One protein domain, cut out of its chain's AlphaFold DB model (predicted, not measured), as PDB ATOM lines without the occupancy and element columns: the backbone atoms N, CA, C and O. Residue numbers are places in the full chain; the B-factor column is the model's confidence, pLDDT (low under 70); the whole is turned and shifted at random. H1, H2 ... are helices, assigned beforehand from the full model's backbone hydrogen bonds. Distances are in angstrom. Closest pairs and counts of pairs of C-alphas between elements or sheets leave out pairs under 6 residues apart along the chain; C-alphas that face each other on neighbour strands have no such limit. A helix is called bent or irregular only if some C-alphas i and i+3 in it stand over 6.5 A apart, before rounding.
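What this domain is: This is residues 6 to 57 of the 242 residues of an uncharacterized protein of Planctomycetes bacterium (UniProt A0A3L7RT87). A long helix, H3, sticks out as an arm with residues 42 to 57 from a small head made of two shorter helices, H1 and H2, which touch each other at a steep angle. H2 and H3 make a corner across the turn that joins them, and H1 packs on H2 on the inner side of this corner without reaching H3. The printed part has 52 residues with three named helices in the order H1, H2, H3 and no named strand; its class is all helix. The whole is loose, with a radius of gyration of the C-alphas of 13.1 A, and only just flat, with spans of 39 by 26 by 14 A.

Where its parts are: H3, the longest helix, runs from Gly 37 to Arg 57, 21 residues and 30.6 A from first to last C-alpha. Its C-alpha 37 is at (1.095, 40.296, -21.140) and its C-alpha 57 at (-16.706, 49.793, 1.801). H2 holds residues 21 to 32, 12 residues over 16.4 A. H1 holds residues 6 to 15, 10 residues over 14.5 A, and begins with C-alpha 6 at (11.746, 43.016, -12.940). None of the three helices is bent or irregular.

How they stand to each other: H3 touches no helix. H3 and H2 are close but not clearly touching, with 2 pairs of C-alphas within 8 A; the closest C-alphas are those of Leu 31 and Trp 38, 6.7 A apart. The lines of H2 and H3 are about perpendicular, at 76 degrees, and their centres are 23.1 A apart. H1 and H3 are apart. H1 and H2 touch, H2 with residues 24 to 27 alone; the closest C-alphas are those of Cys 14 and Thr 24, 6.6 A apart. H1 and H2 run opposite ways at a steep tilt of 57 degrees, with 10.3 A between their centres. In H1 and H2 every O i to N i+4 pair is within hydrogen-bond range; in H3 15 of 17 are.

The domain as a whole: The two C-alphas farthest apart are those of Lys 22 and Arg 57, 39.1 A. The first and last printed C-alphas, of Ser 6 and Arg 57, are 32.8 A apart. The printed part has no cut, and both links are tight: five residues between H1 and H2, four between H2 and H3. Residues 32 to 40, of which 37 to 40 belong to H3, stand free, and so do residues 42 to 57 of H3. The mean pLDDT of the printed part is 70.5. Residues 35 to 57 are under 70, and the mean over H3 is 50, against 86 for H1 and 85 for H2.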
ATOM      1  N   SER A   6      11.241  41.651 -12.794       88.25
ATOM      2  CA  SER A   6      11.746  43.016 -12.940       88.25
ATOM      3  C   SER A   6      10.837  43.937 -13.758       88.25
ATOM      4  O   SER A   6      10.933  45.154 -13.613       88.25
ATOM      5  N   ASP A   7       9.968  43.410 -14.620       85.38
ATOM      6  CA  ASP A   7       9.001  44.212 -15.372       85.38
ATOM      7  C   ASP A   7       7.851  44.664 -14.462       85.38
ATOM      8  O   ASP A   7       7.437  45.817 -14.552       85.38
ATOM      9  N   GLU A   8       7.404  43.817 -13.527       84.94
ATOM     10  CA  GLU A   8       6.362  44.156 -12.542       84.94
ATOM     11  C   GLU A   8       6.793  45.327 -11.654       84.94
ATOM     12  O   GLU A   8       6.095  46.336 -11.540       84.94
ATOM     13  N   LEU A   9       8.006  45.242 -11.106       89.56
ATOM     14  CA  LEU A   9       8.552  46.276 -10.229       89.56
ATOM     15  C   LEU A   9       8.790  47.600 -10.978       89.56
ATOM     16  O   LEU A   9       8.624  48.683 -10.418       89.56
ATOM     17  N   ASN A  10       9.129  47.530 -12.269       88.38
ATOM     18  CA  ASN A  10       9.237  48.711 -13.124       88.38
ATOM     19  C   ASN A  10       7.865  49.309 -13.460       88.38
ATOM     20  O   ASN A  10       7.736  50.525 -13.509       88.38
ATOM     21  N   ILE A  11       6.818  48.506 -13.652       85.31
ATOM     22  CA  ILE A  11       5.462  49.041 -13.851       85.31
ATOM     23  C   ILE A  11       5.017  49.822 -12.621       85.31
ATOM     24  O   ILE A  11       4.503  50.930 -12.766       85.31
ATOM     25  N   GLN A  12       5.281  49.298 -11.424       84.81
ATOM     26  CA  GLN A  12       4.949  49.988 -10.182       84.81
ATOM     27  C   GLN A  12       5.681  51.335 -10.071       84.81
ATOM     28  O   GLN A  12       5.037  52.375  -9.960       84.81
ATOM     29  N   LYS A  13       7.003  51.351 -10.282       88.50
ATOM     30  CA  LYS A  13       7.787  52.600 -10.342       88.50
ATOM     31  C   LYS A  13       7.322  53.566 -11.432       88.50
ATOM     32  O   LYS A  13       7.475  54.775 -11.295       88.50
ATOM     33  N   CYS A  14       6.780  53.050 -12.535       84.25
ATOM     34  CA  CYS A  14       6.288  53.870 -13.639       84.25
ATOM     35  C   CYS A  14       5.012  54.601 -13.230       84.25
ATOM     36  O   CYS A  14       4.851  55.775 -13.553       84.25
ATOM     37  N   VAL A  15       4.122  53.914 -12.509       79.38
ATOM     38  CA  VAL A  15       2.899  54.495 -11.944       79.38
ATOM     39  C   VAL A  15       3.239  55.549 -10.888       79.38
ATOM     40  O   VAL A  15       2.609  56.607 -10.864       79.38
ATOM     41  N   ASP A  16       4.278  55.306 -10.092       84.69
ATOM     42  CA  ASP A  16       4.738  56.219  -9.041       84.69
ATOM     43  C   ASP A  16       5.612  57.384  -9.569       84.69
ATOM     44  O   ASP A  16       6.013  58.260  -8.805       84.69
ATOM     45  N   ASN A  17       5.871  57.458 -10.886       77.69
ATOM     46  CA  ASN A  17       6.788  58.412 -11.542       77.69
ATOM     47  C   ASN A  17       8.238  58.378 -11.018       77.69
ATOM     48  O   ASN A  17       8.970  59.364 -11.118       77.69
ATOM     49  N   GLU A  18       8.671  57.240 -10.483       90.75
ATOM     50  CA  GLU A  18      10.047  57.029 -10.024       90.75
ATOM     51  C   GLU A  18      10.989  56.596 -11.157       90.75
ATOM     52  O   GLU A  18      12.209  56.583 -10.987       90.75
ATOM     53  N   LEU A  19      10.438  56.239 -12.320       86.56
ATOM     54  CA  LEU A  19      11.214  55.901 -13.511       86.56
ATOM     55  C   LEU A  19      11.611  57.147 -14.301       86.56
ATOM     56  O   LEU A  19      10.806  58.044 -14.555       86.56
ATOM     57  N   SER A  20      12.861  57.167 -14.761       94.69
ATOM     58  CA  SER A  20      13.301  58.166 -15.729       94.69
ATOM     59  C   SER A  20      12.649  57.927 -17.094       94.69
ATOM     60  O   SER A  20      12.335  56.798 -17.471       94.69
ATOM     61  N   ALA A  21      12.522  58.984 -17.902       83.00
ATOM     62  CA  ALA A  21      11.891  58.903 -19.225       83.00
ATOM     63  C   ALA A  21      12.523  57.840 -20.148       83.00
ATOM     64  O   ALA A  21      11.834  57.224 -20.965       83.00
ATOM     65  N   LYS A  22      13.834  57.604 -20.009       92.81
ATOM     66  CA  LYS A  22      14.546  56.569 -20.765       92.81
ATOM     67  C   LYS A  22      14.105  55.170 -20.338       92.81
ATOM     68  O   LYS A  22      13.807  54.338 -21.188       92.81
ATOM     69  N   GLU A  23      14.022  54.931 -19.035       90.56
ATOM     70  CA  GLU A  23      13.621  53.635 -18.495       90.56
ATOM     71  C   GLU A  23      12.132  53.353 -18.738       90.56
ATOM     72  O   GLU A  23      11.773  52.215 -19.031       90.56
ATOM     73  N   THR A  24      11.274  54.379 -18.710       81.88
ATOM     74  CA  THR A  24       9.865  54.270 -19.122       81.88
ATOM     75  C   THR A  24       9.745  53.840 -20.584       81.88
ATOM     76  O   THR A  24       8.987  52.926 -20.893       81.88
ATOM     77  N   SER A  25      10.519  54.449 -21.489       84.06
ATOM     78  CA  SER A  25      10.528  54.072 -22.910       84.06
ATOM     79  C   SER A  25      11.008  52.629 -23.117       84.06
ATOM     80  O   SER A  25      10.393  51.857 -23.854       84.06
ATOM     81  N   ASP A  26      12.057  52.220 -22.397       90.38
ATOM     82  CA  ASP A  26      12.568  50.847 -22.434       90.38
ATOM     83  C   ASP A  26      11.594  49.826 -21.821       90.38
ATOM     84  O   ASP A  26      11.516  48.690 -22.293       90.38
ATOM     85  N   LEU A  27      10.838  50.201 -20.787       86.12
ATOM     86  CA  LEU A  27       9.769  49.382 -20.216       86.12
ATOM     87  C   LEU A  27       8.612  49.215 -21.204       86.12
ATOM     88  O   LEU A  27       8.204  48.088 -21.468       86.12
ATOM     89  N   LEU A  28       8.124  50.308 -21.796       82.19
ATOM     90  CA  LEU A  28       7.025  50.269 -22.764       82.19
ATOM     91  C   LEU A  28       7.394  49.447 -23.998       82.19
ATOM     92  O   LEU A  28       6.622  48.588 -24.406       82.19
ATOM     93  N   ARG A  29       8.608  49.621 -24.535       86.75
ATOM     94  CA  ARG A  29       9.108  48.814 -25.656       86.75
ATOM     95  C   ARG A  29       9.184  47.324 -25.313       86.75
ATOM     96  O   ARG A  29       8.943  46.488 -26.177       86.75
ATOM     97  N   ARG A  30       9.528  46.974 -24.068       86.62
ATOM     98  CA  ARG A  30       9.524  45.575 -23.611       86.62
ATOM     99  C   ARG A  30       8.110  45.022 -23.495       86.62
ATOM    100  O   ARG A  30       7.890  43.904 -23.943       86.62
ATOM    101  N   LEU A  31       7.177  45.794 -22.939       80.75
ATOM    102  CA  LEU A  31       5.774  45.398 -22.787       80.75
ATOM    103  C   LEU A  31       5.062  45.237 -24.135       80.75
ATOM    104  O   LEU A  31       4.264  44.317 -24.280       80.75
ATOM    105  N   ASP A  32       5.400  46.065 -25.123       79.81
ATOM    106  CA  ASP A  32       4.844  46.004 -26.483       79.81
ATOM    107  C   ASP A  32       5.241  44.709 -27.219       79.81
ATOM    108  O   ASP A  32       4.478  44.148 -28.001       79.81
ATOM    109  N   CYS A  33       6.411  44.153 -26.889       84.25
ATOM    110  CA  CYS A  33       6.851  42.849 -27.387       84.25
ATOM    111  C   CYS A  33       6.138  41.657 -26.716       84.25
ATOM    112  O   CYS A  33       6.311  40.518 -27.163       84.25
ATOM    113  N   ILE A  34       5.364  41.869 -25.642       83.38
ATOM    114  CA  ILE A  34       4.618  40.802 -24.964       83.38
ATOM    115  C   ILE A  34       3.196  40.770 -25.527       83.38
ATOM    116  O   ILE A  34       2.308  41.485 -25.069       83.38
ATOM    117  N   THR A  35       2.977  39.879 -26.493       66.69
ATOM    118  CA  THR A  35       1.726  39.737 -27.261       66.69
ATOM    119  C   THR A  35       0.458  39.539 -26.422       66.69
ATOM    120  O   THR A  35      -0.622  39.880 -26.894       66.69
ATOM    121  N   ASP A  36       0.579  39.079 -25.173       61.47
ATOM    122  CA  ASP A  36      -0.562  38.801 -24.284       61.47
ATOM    123  C   ASP A  36      -0.426  39.398 -22.866       61.47
ATOM    124  O   ASP A  36      -1.345  39.312 -22.056       61.47
ATOM    125  N   GLY A  37       0.713  40.020 -22.535       54.59
ATOM    126  CA  GLY A  37       1.095  40.296 -21.140       54.59
ATOM    127  C   GLY A  37       0.424  41.512 -20.512       54.59
ATOM    128  O   GLY A  37       0.034  41.468 -19.348       54.59
ATOM    129  N   TRP A  38       0.234  42.591 -21.277       63.16
ATOM    130  CA  TRP A  38      -0.390  43.810 -20.749       63.16
ATOM    131  C   TRP A  38      -1.873  43.601 -20.406       63.16
ATOM    132  O   TRP A  38      -2.386  44.227 -19.479       63.16
ATOM    133  N   LYS A  39      -2.549  42.672 -21.100       57.59
ATOM    134  CA  LYS A  39      -3.921  42.258 -20.783       57.59
ATOM    135  C   LYS A  39      -3.971  41.491 -19.467       57.59
ATOM    136  O   LYS A  39      -4.807  41.804 -18.631       57.59
ATOM    137  N   THR A  40      -3.047  40.556 -19.242       57.62
ATOM    138  CA  THR A  40      -2.944  39.816 -17.974       57.62
ATOM    139  C   THR A  40      -2.620  40.741 -16.799       57.62
ATOM    140  O   THR A  40      -3.213  40.601 -15.737       57.62
ATOM    141  N   LEU A  41      -1.761  41.745 -17.007       58.69
ATOM    142  CA  LEU A  41      -1.478  42.813 -16.040       58.69
ATOM    143  C   LEU A  41      -2.713  43.643 -15.700       58.69
ATOM    144  O   LEU A  41      -3.008  43.861 -14.529       58.69
ATOM    145  N   ALA A  42      -3.442  44.099 -16.720       57.25
ATOM    146  CA  ALA A  42      -4.681  44.833 -16.515       57.25
ATOM    147  C   ALA A  42      -5.706  43.972 -15.756       57.25
ATOM    148  O   ALA A  42      -6.347  44.469 -14.835       57.25
ATOM    149  N   CYS A  43      -5.815  42.682 -16.086       45.69
ATOM    150  CA  CYS A  43      -6.711  41.747 -15.410       45.69
ATOM    151  C   CYS A  43      -6.311  41.494 -13.945       45.69
ATOM    152  O   CYS A  43      -7.157  41.652 -13.068       45.69
ATOM    153  N   GLY A  44      -5.041  41.196 -13.651       52.97
ATOM    154  CA  GLY A  44      -4.574  40.954 -12.278       52.97
ATOM    155  C   GLY A  44      -4.727  42.181 -11.371       52.97
ATOM    156  O   GLY A  44      -5.218  42.086 -10.249       52.97
ATOM    157  N   LEU A  45      -4.428  43.375 -11.892       56.94
ATOM    158  CA  LEU A  45      -4.570  44.635 -11.151       56.94
ATOM    159  C   LEU A  45      -6.052  44.987 -10.881       56.94
ATOM    160  O   LEU A  45      -6.372  45.674  -9.907       56.94
ATOM    161  N   LEU A  46      -6.977  44.503 -11.720       48.78
ATOM    162  CA  LEU A  46      -8.423  44.612 -11.500       48.78
ATOM    163  C   LEU A  46      -8.947  43.593 -10.471       48.78
ATOM    164  O   LEU A  46      -9.865  43.925  -9.716       48.78
ATOM    165  N   GLU A  47      -8.377  42.387 -10.416       47.91
ATOM    166  CA  GLU A  47      -8.766  41.327  -9.474       47.91
ATOM    167  C   GLU A  47      -8.393  41.677  -8.023       47.91
ATOM    168  O   GLU A  47      -9.266  41.654  -7.149       47.91
ATOM    169  N   ASP A  48      -7.167  42.146  -7.775       45.59
ATOM    170  CA  ASP A  48      -6.715  42.554  -6.432       45.59
ATOM    171  C   ASP A  48      -7.507  43.749  -5.871       45.59
ATOM    172  O   ASP A  48      -7.791  43.849  -4.670       45.59
ATOM    173  N   ARG A  49      -7.965  44.658  -6.743       47.81
ATOM    174  CA  ARG A  49      -8.774  45.819  -6.336       47.81
ATOM    175  C   ARG A  49     -10.198  45.457  -5.933       47.81
ATOM    176  O   ARG A  49     -10.763  46.128  -5.063       47.81
ATOM    177  N   ARG A  50     -10.789  44.405  -6.514       42.03
ATOM    178  CA  ARG A  50     -12.124  43.943  -6.101       42.03
ATOM    179  C   ARG A  50     -12.103  43.444  -4.661       42.03
ATOM    180  O   ARG A  50     -12.981  43.840  -3.894       42.03
ATOM    181  N   PHE A  51     -11.065  42.707  -4.265       39.47
ATOM    182  CA  PHE A  51     -10.874  42.281  -2.876       39.47
ATOM    183  C   PHE A  51     -10.716  43.464  -1.915       39.47
ATOM    184  O   PHE A  51     -11.383  43.519  -0.880       39.47
ATOM    185  N   HIS A  52      -9.919  44.470  -2.284       43.44
ATOM    186  CA  HIS A  52      -9.695  45.631  -1.423       43.44
ATOM    187  C   HIS A  52     -10.933  46.533  -1.261       43.44
ATOM    188  O   HIS A  52     -11.159  47.076  -0.176       43.44
ATOM    189  N   SER A  53     -11.754  46.671  -2.311       43.91
ATOM    190  CA  SER A  53     -12.963  47.513  -2.304       43.91
ATOM    191  C   SER A  53     -14.095  46.957  -1.431       43.91
ATOM    192  O   SER A  53     -14.837  47.724  -0.817       43.91
ATOM    193  N   ILE A  54     -14.196  45.627  -1.320       47.34
ATOM    194  CA  ILE A  54     -15.179  44.963  -0.456       47.34
ATOM    195  C   ILE A  54     -14.811  45.179   1.019       47.34
ATOM    196  O   ILE A  54     -15.687  45.437   1.841       47.34
ATOM    197  N   LEU A  55     -13.514  45.179   1.342       46.69
ATOM    198  CA  LEU A  55     -13.026  45.398   2.706       46.69
ATOM    199  C   LEU A  55     -13.149  46.864   3.159       46.69
ATOM    200  O   LEU A  55     -13.522  47.123   4.301       46.69
ATOM    201  N   THR A  56     -12.902  47.835   2.272       45.84
ATOM    202  CA  THR A  56     -12.965  49.270   2.628       45.84
ATOM    203  C   THR A  56     -14.385  49.842   2.639       45.84
ATOM    204  O   THR A  56     -14.679  50.734   3.437       45.84
ATOM    205  N   ARG A  57     -15.307  49.322   1.814       47.12
ATOM    206  CA  ARG A  57     -16.706  49.793   1.801       47.12
ATOM    207  C   ARG A  57     -17.470  49.426   3.080       47.12
ATOM    208  O   ARG A  57     -18.361  50.172   3.471       47.12
TER     209      ARG A  57